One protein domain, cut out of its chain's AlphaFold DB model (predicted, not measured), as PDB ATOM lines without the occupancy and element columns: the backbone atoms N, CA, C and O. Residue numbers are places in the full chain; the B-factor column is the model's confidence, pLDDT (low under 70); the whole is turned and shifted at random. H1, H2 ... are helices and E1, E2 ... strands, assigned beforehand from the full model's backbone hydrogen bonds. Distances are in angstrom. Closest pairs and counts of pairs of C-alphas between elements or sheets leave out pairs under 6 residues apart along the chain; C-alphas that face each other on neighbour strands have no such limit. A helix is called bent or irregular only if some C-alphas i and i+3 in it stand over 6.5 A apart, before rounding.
ATOM      1  N   GLU A  16     -11.836  39.390  14.860       92.38
ATOM      2  CA  GLU A  16     -11.345  39.321  13.491       92.38
ATOM      3  C   GLU A  16      -9.936  38.721  13.486       92.38
ATOM      4  O   GLU A  16      -8.978  39.302  14.001       92.38
ATOM      5  N   VAL A  17      -9.803  37.532  12.904       90.81
ATOM      6  CA  VAL A  17      -8.517  36.851  12.761       90.81
ATOM      7  C   VAL A  17      -8.028  37.028  11.335       90.81
ATOM      8  O   VAL A  17      -8.596  36.470  10.398       90.81
ATOM      9  N   ASN A  18      -6.939  37.775  11.198       92.12
ATOM     10  CA  ASN A  18      -6.200  37.941   9.955       92.12
ATOM     11  C   ASN A  18      -5.107  36.871   9.866       92.12
ATOM     12  O   ASN A  18      -4.331  36.699  10.809       92.12
ATOM     13  N   TYR A  19      -5.021  36.161   8.743       89.19
ATOM     14  CA  TYR A  19      -4.017  35.120   8.532       89.19
ATOM     15  C   TYR A  19      -3.370  35.227   7.153       89.19
ATOM     16  O   TYR A  19      -3.977  35.678   6.182       89.19
ATOM     17  N   SER A  20      -2.119  34.778   7.072       87.50
ATOM     18  CA  SER A  20      -1.375  34.642   5.826       87.50
ATOM     19  C   SER A  20      -0.726  33.263   5.752       87.50
ATOM     20  O   SER A  20      -0.047  32.815   6.677       87.50
ATOM     21  N   GLN A  21      -0.949  32.568   4.641       83.44
ATOM     22  CA  GLN A  21      -0.336  31.283   4.336       83.44
ATOM     23  C   GLN A  21       0.246  31.344   2.923       83.44
ATOM     24  O   GLN A  21      -0.469  31.268   1.923       83.44
ATOM     25  N   GLY A  22       1.566  31.511   2.831       83.06
ATOM     26  CA  GLY A  22       2.239  31.727   1.551       83.06
ATOM     27  C   GLY A  22       1.747  33.011   0.876       83.06
ATOM     28  O   GLY A  22       1.843  34.088   1.456       83.06
ATOM     29  N   SER A  23       1.224  32.897  -0.346       84.00
ATOM     30  CA  SER A  23       0.653  34.015  -1.113       84.00
ATOM     31  C   SER A  23      -0.816  34.313  -0.793       84.00
ATOM     32  O   SER A  23      -1.360  35.286  -1.312       84.00
ATOM     33  N   VAL A  24      -1.471  33.493   0.034       84.94
ATOM     34  CA  VAL A  24      -2.885  33.658   0.384       84.94
ATOM     35  C   VAL A  24      -2.985  34.412   1.702       84.94
ATOM     36  O   VAL A  24      -2.482  33.950   2.723       84.94
ATOM     37  N   ALA A  25      -3.646  35.566   1.682       89.44
ATOM     38  CA  ALA A  25      -4.033  36.306   2.876       89.44
ATOM     39  C   ALA A  25      -5.559  36.339   2.979       89.44
ATOM     40  O   ALA A  25      -6.253  36.412   1.963       89.44
ATOM     41  N   GLY A  26      -6.077  36.281   4.199       90.94
ATOM     42  CA  GLY A  26      -7.508  36.287   4.458       90.94
ATOM     43  C   GLY A  26      -7.824  36.756   5.869       90.94
ATOM     44  O   GLY A  26      -6.938  36.902   6.711       90.94
ATOM     45  N   HIS A  27      -9.109  36.986   6.113       92.19
ATOM     46  CA  HIS A  27      -9.630  37.311   7.431       92.19
ATOM     47  C   HIS A  27     -10.946  36.574   7.662       92.19
ATOM     48  O   HIS A  27     -11.633  36.173   6.717       92.19
ATOM     49  N   SER A  28     -11.283  36.330   8.921       91.81
ATOM     50  CA  SER A  28     -12.559  35.727   9.314       91.81
ATOM     51  C   SER A  28     -12.933  36.171  10.722       91.81
ATOM     52  O   SER A  28     -12.052  36.404  11.551       91.81
ATOM     53  N   ALA A  29     -14.234  36.285  10.982       93.12
ATOM     54  CA  ALA A  29     -14.767  36.657  12.285       93.12
ATOM     55  C   ALA A  29     -15.151  35.413  13.096       93.12
ATOM     56  O   ALA A  29     -15.717  34.465  12.551       93.12
ATOM     57  N   TYR A  30     -14.862  35.442  14.394       93.31
ATOM     58  CA  TYR A  30     -15.143  34.356  15.329       93.31
ATOM     59  C   TYR A  30     -15.724  34.903  16.629       93.31
ATOM     60  O   TYR A  30     -15.235  35.901  17.151       93.31
ATOM     61  N   ASP A  31     -16.704  34.213  17.208       91.81
ATOM     62  CA  ASP A  31     -17.231  34.577  18.529       91.81
ATOM     63  C   ASP A  31     -16.284  34.198  19.682       91.81
ATOM     64  O   ASP A  31     -16.390  34.715  20.798       91.81
ATOM     65  N   LEU A  32     -15.383  33.244  19.420       92.00
ATOM     66  CA  LEU A  32     -14.459  32.672  20.390       92.00
ATOM     67  C   LEU A  32     -13.169  32.220  19.707       92.00
ATOM     68  O   LEU A  32     -13.202  31.581  18.656       92.00
ATOM     69  N   VAL A  33     -12.032  32.501  20.343       93.38
ATOM     70  CA  VAL A  33     -10.704  32.119  19.850       93.38
ATOM     71  C   VAL A  33      -9.942  31.355  20.931       93.38
ATOM     72  O   VAL A  33      -9.841  31.786  22.079       93.38
ATOM     73  N   ILE A  34      -9.366  30.213  20.553       94.75
ATOM     74  CA  ILE A  34      -8.439  29.450  21.393       94.75
ATOM     75  C   ILE A  34      -7.089  29.405  20.686       94.75
ATOM     76  O   ILE A  34      -6.963  28.879  19.581       94.75
ATOM     77  N   LEU A  35      -6.066  29.941  21.340       92.94
ATOM     78  CA  LEU A  35      -4.698  29.932  20.853       92.94
ATOM     79  C   LEU A  35      -4.015  28.628  21.258       92.94
ATOM     80  O   LEU A  35      -3.783  28.375  22.442       92.94
ATOM     81  N   ALA A  36      -3.689  27.836  20.238       92.50
ATOM     82  CA  ALA A  36      -3.016  26.541  20.322       92.50
ATOM     83  C   ALA A  36      -1.536  26.612  19.904       92.50
ATOM     84  O   ALA A  36      -0.987  25.664  19.346       92.50
ATOM     85  N   THR A  37      -0.897  27.759  20.136       89.19
ATOM     86  CA  THR A  37       0.518  27.980  19.836       89.19
ATOM     87  C   THR A  37       1.232  28.663  21.007       89.19
ATOM     88  O   THR A  37       0.611  29.455  21.732       89.19
ATOM     89  N   PRO A  38       2.535  28.404  21.227       87.75
ATOM     90  CA  PRO A  38       3.285  29.099  22.261       87.75
ATOM     91  C   PRO A  38       3.390  30.592  21.941       87.75
ATOM     92  O   PRO A  38       3.957  30.971  20.916       87.75
ATOM     93  N   LEU A  39       2.881  31.461  22.815       85.94
ATOM     94  CA  LEU A  39       2.998  32.914  22.663       85.94
ATOM     95  C   LEU A  39       4.394  33.365  23.092       85.94
ATOM     96  O   LEU A  39       4.613  33.770  24.228       85.94
ATOM     97  N   HIS A  40       5.345  33.239  22.171       80.88
ATOM     98  CA  HIS A  40       6.727  33.660  22.352       80.88
ATOM     99  C   HIS A  40       7.207  34.403  21.094       80.88
ATOM    100  O   HIS A  40       6.956  33.903  19.990       80.88
ATOM    101  N   PRO A  41       7.939  35.529  21.215       76.25
ATOM    102  CA  PRO A  41       8.340  36.345  20.064       76.25
ATOM    103  C   PRO A  41       9.130  35.588  18.988       76.25
ATOM    104  O   PRO A  41       9.033  35.910  17.810       76.25
ATOM    105  N   SER A  42       9.892  34.557  19.373       74.31
ATOM    106  CA  SER A  42      10.660  33.732  18.426       74.31
ATOM    107  C   SER A  42       9.889  32.548  17.824       74.31
ATOM    108  O   SER A  42      10.456  31.833  17.002       74.31
ATOM    109  N   LYS A  43       8.648  32.282  18.258       76.94
ATOM    110  CA  LYS A  43       7.872  31.092  17.841       76.94
ATOM    111  C   LYS A  43       6.526  31.432  17.213       76.94
ATOM    112  O   LYS A  43       6.104  30.717  16.313       76.94
ATOM    113  N   SER A  44       5.868  32.499  17.663       76.75
ATOM    114  CA  SER A  44       4.540  32.871  17.177       76.75
ATOM    115  C   SER A  44       4.548  34.265  16.561       76.75
ATOM    116  O   SER A  44       4.760  35.237  17.284       76.75
ATOM    117  N   PRO A  45       4.233  34.400  15.263       81.00
ATOM    118  CA  PRO A  45       4.057  35.697  14.615       81.00
ATOM    119  C   PRO A  45       2.675  36.316  14.908       81.00
ATOM    120  O   PRO A  45       2.175  37.107  14.113       81.00
ATOM    121  N   ILE A  46       2.029  35.947  16.022       86.56
ATOM    122  CA  ILE A  46       0.709  36.468  16.394       86.56
ATOM    123  C   ILE A  46       0.882  37.861  16.990       86.56
ATOM    124  O   ILE A  46       1.669  38.062  17.915       86.56
ATOM    125  N   ARG A  47       0.120  38.820  16.463       85.12
ATOM    126  CA  ARG A  47       0.041  40.186  16.975       85.12
ATOM    127  C   ARG A  47      -1.393  40.468  17.389       85.12
ATOM    128  O   ARG A  47      -2.321  40.170  16.643       85.12
ATOM    129  N   PHE A  48      -1.554  41.040  18.573       85.00
ATOM    130  CA  PHE A  48      -2.852  41.472  19.072       85.00
ATOM    131  C   PHE A  48      -3.025  42.957  18.764       85.00
ATOM    132  O   PHE A  48      -2.181  43.773  19.134       85.00
ATOM    133  N   HIS A  49      -4.096  43.284  18.047       75.69
ATOM    134  CA  HIS A  49      -4.409  44.632  17.592       75.69
ATOM    135  C   HIS A  49      -5.619  45.178  18.359       75.69
ATOM    136  O   HIS A  49      -6.694  45.264  17.788       75.69
ATOM    137  N   ASP A  50      -5.467  45.506  19.646       65.88
ATOM    138  CA  ASP A  50      -6.437  46.338  20.384       65.88
ATOM    139  C   ASP A  50      -5.844  46.781  21.745       65.88
ATOM    140  O   ASP A  50      -5.380  45.914  22.492       65.88
ATOM    141  N   PRO A  51      -5.779  48.083  22.098       51.12
ATOM    142  CA  PRO A  51      -4.965  48.561  23.216       51.12
ATOM    143  C   PRO A  51      -5.746  48.867  24.512       51.12
ATOM    144  O   PRO A  51      -5.312  49.723  25.280       51.12
ATOM    145  N   ALA A  52      -6.872  48.202  24.803       59.16
ATOM    146  CA  ALA A  52      -7.550  48.390  26.098       59.16
ATOM    147  C   ALA A  52      -6.803  47.705  27.266       59.16
ATOM    148  O   ALA A  52      -6.708  48.267  28.357       59.16
ATOM    149  N   GLN A  53      -6.226  46.521  27.030       61.47
ATOM    150  CA  GLN A  53      -5.309  45.835  27.947       61.47
ATOM    151  C   GLN A  53      -4.215  45.117  27.143       61.47
ATOM    152  O   GLN A  53      -4.537  44.340  26.241       61.47
ATOM    153  N   PRO A  54      -2.924  45.340  27.441       67.69
ATOM    154  CA  PRO A  54      -1.853  44.632  26.757       67.69
ATOM    155  C   PRO A  54      -1.855  43.154  27.162       67.69
ATOM    156  O   PRO A  54      -1.712  42.815  28.335       67.69
ATOM    157  N   ILE A  55      -1.970  42.263  26.178       75.06
ATOM    158  CA  ILE A  55      -1.766  40.827  26.388       75.06
ATOM    159  C   ILE A  55      -0.268  40.598  26.603       75.06
ATOM    160  O   ILE A  55       0.537  40.787  25.685       75.06
ATOM    161  N   SER A  56       0.108  40.208  27.822       68.25
ATOM    162  CA  SER A  56       1.500  39.910  28.161       68.25
ATOM    163  C   SER A  56       1.976  38.673  27.402       68.25
ATOM    164  O   SER A  56       1.440  37.575  27.557       68.25
ATOM    165  N   VAL A  57       2.996  38.851  26.566       70.00
ATOM    166  CA  VAL A  57       3.684  37.757  25.882       70.00
ATOM    167  C   VAL A  57       4.927  37.417  26.696       70.00
ATOM    168  O   VAL A  57       5.826  38.245  26.841       70.00
ATOM    169  N   HIS A  58       4.990  36.196  27.226       71.12
ATOM    170  CA  HIS A  58       6.112  35.764  28.057       71.12
ATOM    171  C   HIS A  58       7.376  35.632  27.199       71.12
ATOM    172  O   HIS A  58       7.390  34.947  26.174       71.12
ATOM    173  N   SER A  59       8.448  36.302  27.620       68.38
ATOM    174  CA  SER A  59       9.692  36.456  26.853       68.38
ATOM    175  C   SER A  59      10.864  35.618  27.385       68.38
ATOM    176  O   SER A  59      12.015  35.858  27.011       68.38
ATOM    177  N   ASP A 164       9.581  31.916  37.735       79.12
ATOM    178  CA  ASP A 164       8.778  32.162  36.540       79.12
ATOM    179  C   ASP A 164       7.287  32.055  36.867       79.12
ATOM    180  O   ASP A 164       6.798  31.019  37.320       79.12
ATOM    181  N   GLU A 165       6.549  33.124  36.584       81.12
ATOM    182  CA  GLU A 165       5.091  33.103  36.610       81.12
ATOM    183  C   GLU A 165       4.553  32.526  35.298       81.12
ATOM    184  O   GLU A 165       4.966  32.916  34.198       81.12
ATOM    185  N   ALA A 166       3.606  31.594  35.413       81.81
ATOM    186  CA  ALA A 166       2.930  31.041  34.252       81.81
ATOM    187  C   ALA A 166       1.968  32.083  33.641       81.81
ATOM    188  O   ALA A 166       1.277  32.783  34.386       81.81
ATOM    189  N   PRO A 167       1.874  32.175  32.302       86.31
ATOM    190  CA  PRO A 167       0.851  32.973  31.637       86.31
ATOM    191  C   PRO A 167      -0.565  32.579  32.048       86.31
ATOM    192  O   PRO A 167      -0.828  31.413  32.356       86.31
ATOM    193  N   PRO A 168      -1.512  33.522  31.954       88.06
ATOM    194  CA  PRO A 168      -2.913  33.213  32.157       88.06
ATOM    195  C   PRO A 168      -3.473  32.380  30.993       88.06
ATOM    196  O   PRO A 168      -3.176  32.618  29.823       88.06
ATOM    197  N   PHE A 169      -4.367  31.439  31.308       90.00
ATOM    198  CA  PHE A 169      -5.140  30.695  30.301       90.00
ATOM    199  C   PHE A 169      -6.234  31.544  29.640       90.00
ATOM    200  O   PHE A 169      -6.698  31.212  28.550       90.00
ATOM    201  N   VAL A 170      -6.680  32.617  30.295       91.06
ATOM    202  CA  VAL A 170      -7.654  33.578  29.764       91.06
ATOM    203  C   VAL A 170      -6.904  34.860  29.441       91.06
ATOM    204  O   VAL A 170      -6.415  35.523  30.349       91.06
ATOM    205  N   LEU A 171      -6.824  35.216  28.160       87.56
ATOM    206  CA  LEU A 171      -6.154  36.449  27.734       87.56
ATOM    207  C   LEU A 171      -7.130  37.623  27.649       87.56
ATOM    208  O   LEU A 171      -6.755  38.761  27.901       87.56
ATOM    209  N   HIS A 172      -8.374  37.339  27.262       87.56
ATOM    210  CA  HIS A 172      -9.469  38.303  27.180       87.56
ATOM    211  C   HIS A 172     -10.816  37.554  27.185       87.56
ATOM    212  O   HIS A 172     -10.864  36.320  27.127       87.56
ATOM    213  N   ARG A 173     -11.941  38.277  27.244       85.69
ATOM    214  CA  ARG A 173     -13.281  37.696  27.070       85.69
ATOM    215  C   ARG A 173     -13.348  36.908  25.757       85.69
ATOM    216  O   ARG A 173     -13.186  37.485  24.694       85.69
ATOM    217  N   HIS A 174     -13.612  35.606  25.862       89.75
ATOM    218  CA  HIS A 174     -13.669  34.647  24.750       89.75
ATOM    219  C   HIS A 174     -12.346  34.444  23.977       89.75
ATOM    220  O   HIS A 174     -12.362  33.871  22.889       89.75
ATOM    221  N   LEU A 175     -11.204  34.837  24.552       91.12
ATOM    222  CA  LEU A 175      -9.867  34.551  24.026       91.12
ATOM    223  C   LEU A 175      -9.046  33.775  25.054       91.12
ATOM    224  O   LEU A 175      -8.700  34.292  26.121       91.12
ATOM    225  N   TYR A 176      -8.706  32.539  24.708       92.81
ATOM    226  CA  TYR A 176      -8.039  31.596  25.604       92.81
ATOM    227  C   TYR A 176      -6.679  31.169  25.057       92.81
ATOM    228  O   TYR A 176      -6.497  31.063  23.846       92.81
ATOM    229  N   HIS A 177      -5.732  30.870  25.944       92.50
ATOM    230  CA  HIS A 177      -4.391  30.401  25.607       92.50
ATOM    231  C   HIS A 177      -4.121  29.044  26.240       92.50
ATOM    232  O   HIS A 177      -3.822  28.942  27.425       92.50
ATOM    233  N   LEU A 178      -4.212  27.981  25.444       93.31
ATOM    234  CA  LEU A 178      -4.028  26.629  25.971       93.31
ATOM    235  C   LEU A 178      -2.543  26.305  26.212       93.31
ATOM    236  O   LEU A 178      -2.220  25.580  27.153       93.31
ATOM    237  N   ASN A 179      -1.620  26.875  25.427       91.81
ATOM    238  CA  ASN A 179      -0.178  26.656  25.609       91.81
ATOM    239  C   ASN A 179       0.380  27.378  26.843       91.81
ATOM    240  O   ASN A 179       1.573  27.273  27.112       91.81
ATOM    241  N   ALA A 180      -0.455  28.072  27.621       90.50
ATOM    242  CA  ALA A 180      -0.042  28.629  28.898       90.50
ATOM    243  C   ALA A 180       0.533  27.553  29.840       90.50
ATOM    244  O   ALA A 180       1.521  27.787  30.535       90.50
ATOM    245  N   VAL A 181      -0.009  26.331  29.762       91.44
ATOM    246  CA  VAL A 181       0.457  25.166  30.528       91.44
ATOM    247  C   VAL A 181       1.916  24.788  30.251       91.44
ATOM    248  O   VAL A 181       2.549  24.166  31.103       91.44
ATOM    249  N   GLU A 182       2.479  25.168  29.093       89.94
ATOM    250  CA  GLU A 182       3.849  24.796  28.715       89.94
ATOM    251  C   GLU A 182       4.891  25.296  29.718       89.94
ATOM    252  O   GLU A 182       5.956  24.683  29.826       89.94
ATOM    253  N   TRP A 183       4.571  26.364  30.459       87.31
ATOM    254  CA  TRP A 183       5.395  26.954  31.517       87.31
ATOM    255  C   TRP A 183       5.421  26.139  32.813       87.31
ATOM    256  O   TRP A 183       6.340  26.303  33.605       87.31
ATOM    257  N   ALA A 184       4.464  25.229  33.000       87.69
ATOM    258  CA  ALA A 184       4.489  24.237  34.071       87.69
ATOM    259  C   ALA A 184       5.020  22.888  33.566       87.69
ATOM    260  O   ALA A 184       5.842  22.250  34.222       87.69
ATOM    261  N   ALA A 185       4.555  22.451  32.392       88.50
ATOM    262  CA  ALA A 185       5.006  21.227  31.740       88.50
ATOM    263  C   ALA A 185       4.685  21.254  30.238       88.50
ATOM    264  O   ALA A 185       3.548  21.478  29.828       88.50
ATOM    265  N   SER A 186       5.687  20.985  29.402       88.75
ATOM    266  CA  SER A 186       5.575  21.036  27.939       88.75
ATOM    267  C   SER A 186       5.681  19.633  27.334       88.75
ATOM    268  O   SER A 186       6.689  19.254  26.735       88.75
ATOM    269  N   THR A 187       4.638  18.825  27.537       90.94
ATOM    270  CA  THR A 187       4.500  17.499  26.909       90.94
ATOM    271  C   THR A 187       3.186  17.399  26.143       90.94
ATOM    272  O   THR A 187       2.236  18.133  26.420       90.94
ATOM    273  N   MET A 188       3.108  16.479  25.178       91.38
ATOM    274  CA  MET A 188       1.906  16.305  24.352       91.38
ATOM    275  C   MET A 188       0.672  15.933  25.188       91.38
ATOM    276  O   MET A 188      -0.432  16.395  24.904       91.38
ATOM    277  N   GLU A 189       0.855  15.139  26.240       94.62
ATOM    278  CA  GLU A 189      -0.201  14.719  27.160       94.62
ATOM    279  C   GLU A 189      -0.758  15.911  27.941       94.62
ATOM    280  O   GLU A 189      -1.974  16.083  28.042       94.62
ATOM    281  N   VAL A 190       0.129  16.778  28.438       94.62
ATOM    282  CA  VAL A 190      -0.257  17.995  29.160       94.62
ATOM    283  C   VAL A 190      -0.982  18.970  28.230       94.62
ATOM    284  O   VAL A 190      -1.983  19.569  28.621       94.62
ATOM    285  N   MET A 191      -0.551  19.065  26.972       93.88
ATOM    286  CA  MET A 191      -1.235  19.864  25.954       93.88
ATOM    287  C   MET A 191      -2.647  19.347  25.653       93.88
ATOM    288  O   MET A 191      -3.575  20.147  25.533       93.88
ATOM    289  N   ALA A 192      -2.845  18.026  25.597       95.62
ATOM    290  CA  ALA A 192      -4.169  17.432  25.415       95.62
ATOM    291  C   ALA A 192      -5.099  17.711  26.611       95.62
ATOM    292  O   ALA A 192      -6.276  18.038  26.427       95.62
ATOM    293  N   ILE A 193      -4.567  17.637  27.837       95.56
ATOM    294  CA  ILE A 193      -5.301  17.997  29.058       95.56
ATOM    295  C   ILE A 193      -5.680  19.481  29.034       95.56
ATOM    296  O   ILE A 193      -6.844  19.823  29.249       95.56
ATOM    297  N   SER A 194      -4.727  20.360  28.717       95.62
ATOM    298  CA  SER A 194      -4.969  21.799  28.611       95.62
ATOM    299  C   SER A 194      -6.033  22.124  27.563       95.62
ATOM    300  O   SER A 194      -6.974  22.860  27.852       95.62
ATOM    301  N   ALA A 195      -5.967  21.507  26.379       96.19
ATOM    302  CA  ALA A 195      -6.961  21.698  25.324       96.19
ATOM    303  C   ALA A 195      -8.379  21.313  25.782       96.19
ATOM    304  O   ALA A 195      -9.329  22.068  25.560       96.19
ATOM    305  N   LYS A 196      -8.525  20.175  26.475       96.81
ATOM    306  CA  LYS A 196      -9.806  19.760  27.065       96.81
ATOM    307  C   LYS A 196     -10.314  20.790  28.078       96.81
ATOM    308  O   LYS A 196     -11.489  21.153  28.039       96.81
ATOM    309  N   ASN A 197      -9.441  21.270  28.957       95.38
ATOM    310  CA  ASN A 197      -9.806  22.240  29.986       95.38
ATOM    311  C   ASN A 197     -10.180  23.600  29.379       95.38
ATOM    312  O   ASN A 197     -11.195  24.170  29.769       95.38
ATOM    313  N   ALA A 198      -9.442  24.078  28.374       95.31
ATOM    314  CA  ALA A 198      -9.757  25.306  27.645       95.31
ATOM    315  C   ALA A 198     -11.120  25.212  26.940       95.31
ATOM    316  O   ALA A 198     -11.921  26.142  27.029       95.31
ATOM    317  N   ALA A 199     -11.429  24.075  26.308       95.81
ATOM    318  CA  ALA A 199     -12.726  23.846  25.673       95.81
ATOM    319  C   ALA A 199     -13.883  23.813  26.689       95.81
ATOM    320  O   ALA A 199     -14.948  24.385  26.443       95.81
ATOM    321  N   LEU A 200     -13.686  23.174  27.847       95.69
ATOM    322  CA  LEU A 200     -14.679  23.169  28.926       95.69
ATOM    323  C   LEU A 200     -14.883  24.569  29.509       95.69
ATOM    324  O   LEU A 200     -16.026  24.992  29.660       95.69
ATOM    325  N   LEU A 201     -13.801  25.302  29.769       94.06
ATOM    326  CA  LEU A 201     -13.840  26.677  30.262       94.06
ATOM    327  C   LEU A 201     -14.598  27.601  29.298       94.06
ATOM    328  O   LEU A 201     -15.503  28.325  29.718       94.06
ATOM    329  N   ALA A 202     -14.266  27.531  28.007       93.25
ATOM    330  CA  ALA A 202     -14.957  28.235  26.933       93.25
ATOM    331  C   ALA A 202     -16.461  27.931  26.946       93.25
ATOM    332  O   ALA A 202     -17.283  28.843  27.023       93.25
ATOM    333  N   ARG A 203     -16.827  26.643  26.961       94.44
ATOM    334  CA  ARG A 203     -18.224  26.196  26.981       94.44
ATOM    335  C   ARG A 203     -18.973  26.685  28.219       94.44
ATOM    336  O   ARG A 203     -20.105  27.147  28.106       94.44
ATOM    337  N   HIS A 204     -18.378  26.559  29.401       93.94
ATOM    338  CA  HIS A 204     -19.025  26.960  30.647       93.94
ATOM    339  C   HIS A 204     -19.271  28.467  30.690       93.94
ATOM    340  O   HIS A 204     -20.377  28.878  31.033       93.94
ATOM    341  N   ARG A 205     -18.305  29.283  30.250       91.25
ATOM    342  CA  ARG A 205     -18.501  30.735  30.128       91.25
ATOM    343  C   ARG A 205     -19.544  31.091  29.066       91.25
ATOM    344  O   ARG A 205     -20.391  31.936  29.335       91.25
ATOM    345  N   TRP A 206     -19.552  30.395  27.927       90.38
ATOM    346  CA  TRP A 206     -20.532  30.601  26.855       90.38
ATOM    347  C   TRP A 206     -21.980  30.399  27.324       90.38
ATOM    348  O   TRP A 206     -22.849  31.221  27.053       90.38
ATOM    349  N   TYR A 207     -22.238  29.339  28.096       92.00
ATOM    350  CA  TYR A 207     -23.569  29.045  28.648       92.00
ATOM    351  C   TYR A 207     -23.819  29.655  30.035       92.00
ATOM    352  O   TYR A 207     -24.785  29.273  30.695       92.00
ATOM    353  N   ARG A 208     -22.956  30.572  30.498       89.31
ATOM    354  CA  ARG A 208     -23.044  31.229  31.817       89.31
ATOM    355  C   ARG A 208     -23.123  30.252  33.008       89.31
ATOM    356  O   ARG A 208     -23.710  30.571  34.036       89.31
ATOM    357  N   GLN A 209     -22.499  29.080  32.883       91.12
ATOM    358  CA  GLN A 209     -22.367  28.064  33.937       91.12
ATOM    359  C   GLN A 209     -21.149  28.362  34.821       91.12
ATOM    360  O   GLN A 209     -20.182  27.596  34.855       91.12
ATOM    361  N   LEU A 210     -21.151  29.532  35.465       86.62
ATOM    362  CA  LEU A 210     -20.003  30.035  36.231       86.62
ATOM    363  C   LEU A 210     -19.723  29.211  37.492       86.62
ATOM    364  O   LEU A 210     -18.598  29.200  37.969       86.62
ATOM    365  N   GLU A 211     -20.702  28.457  37.985       89.31
ATOM    366  CA  GLU A 211     -20.542  27.511  39.092       89.31
ATOM    367  C   GLU A 211     -19.605  26.334  38.769       89.31
ATOM    368  O   GLU A 211     -19.167  25.629  39.673       89.31
ATOM    369  N   LYS A 212     -19.304  26.109  37.481       85.00
ATOM    370  CA  LYS A 212     -18.386  25.061  36.997       85.00
ATOM    371  C   LYS A 212     -17.013  25.602  36.608       85.00
ATOM    372  O   LYS A 212     -16.209  24.871  36.034       85.00
ATOM    373  N   VAL A 213     -16.780  26.889  36.843       85.56
ATOM    374  CA  VAL A 213     -15.513  27.559  36.578       85.56
ATOM    375  C   VAL A 213     -14.948  27.964  37.925       85.56
ATOM    376  O   VAL A 213     -15.586  28.724  38.651       85.56
TER     377      VAL A 213
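Overview. This is residues 16 to 59 and 164 to 213 of the 226 residues of the protein "Prenylcys_lyase domain-containing protein" of Scyliorhinus torazame (UniProt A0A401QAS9). A small sheet of three short strands, E3, E5 and E4, has the long helix H2 over one face, and a strand hairpin, E1 and E2, reaches away from it, its tip at residues 20 to 25 sticking out. A long loop with no named element, residues 36 to 59, follows E3. The printed part has 94 residues with five named strands and two named helices in the order E1 E2 E3 E4 E5 H1 H2; the sheet E3 E5 E4 is mixed, the pair E1 E2 antiparallel, the class mixed. The whole is compact, with a radius of gyration of the C-alphas of 14.2 A and spans of 44 by 31 by 27 A.

Along the chain. E3 is residues 33 to 35, starting at C-alpha 33 (-10.704, 32.119, 19.850); E5 is 175 to 177 and E4 170 to 172. H2, residues 188 to 206, is 26.7 A long and ends at C-alpha 206 (-20.532, 30.601, 26.855). H1 is residues 178 to 183. E1, residues 16 to 21, is 16.4 A long and E2, residues 24 to 30, 19.3 A.

Arrangement. E3 and E5 are parallel, with N 35 and O 176 at 2.8 A; E5 and E4 form a hairpin, antiparallel, with N 171 and O 175 at 2.9 A. H2 is on this sheet, two layers with the helix on one face, at a height over the sheet of 9.3 A; it runs along the strands, at 16 degrees to E5 on the local plane. The closest C-alphas of E5 and H2, Tyr 176 and Ala 198, are 6.8 A apart. H1 only grazes the sheet with residues 178 to 180; it touches H2, whose residues 190 to 198 alone meet it, at a steep tilt of 46 degrees, opposite ways, closest at the C-alphas of Leu 178 and Ser 194, 5.6 A. H1 is only just irregular, C-alphas 178 and 181 being 6.6 A apart. In the hairpin E1 and E2, N 21 and O 24 are 2.8 A apart; E1 is apart from E3, and E2 and E3 meet only through their link. H2 has every O i to N i+4 pair within hydrogen-bond range; H1 has 0 of 2, and 2 of 3 O i to N i+3 pairs.

Size, cuts and confidence. The C-alphas farthest apart, Ser 23 and Glu 211, are 45.9 A apart. Residues 60 to 163 are cut out, with 10.6 A between C-alphas 59 and 164, and the link E3 to E4 runs across this cut; of the links printed whole, none is long. Mean pLDDT of the printed part is 86.7; residues 50 to 54, 56 and 59 are under 70.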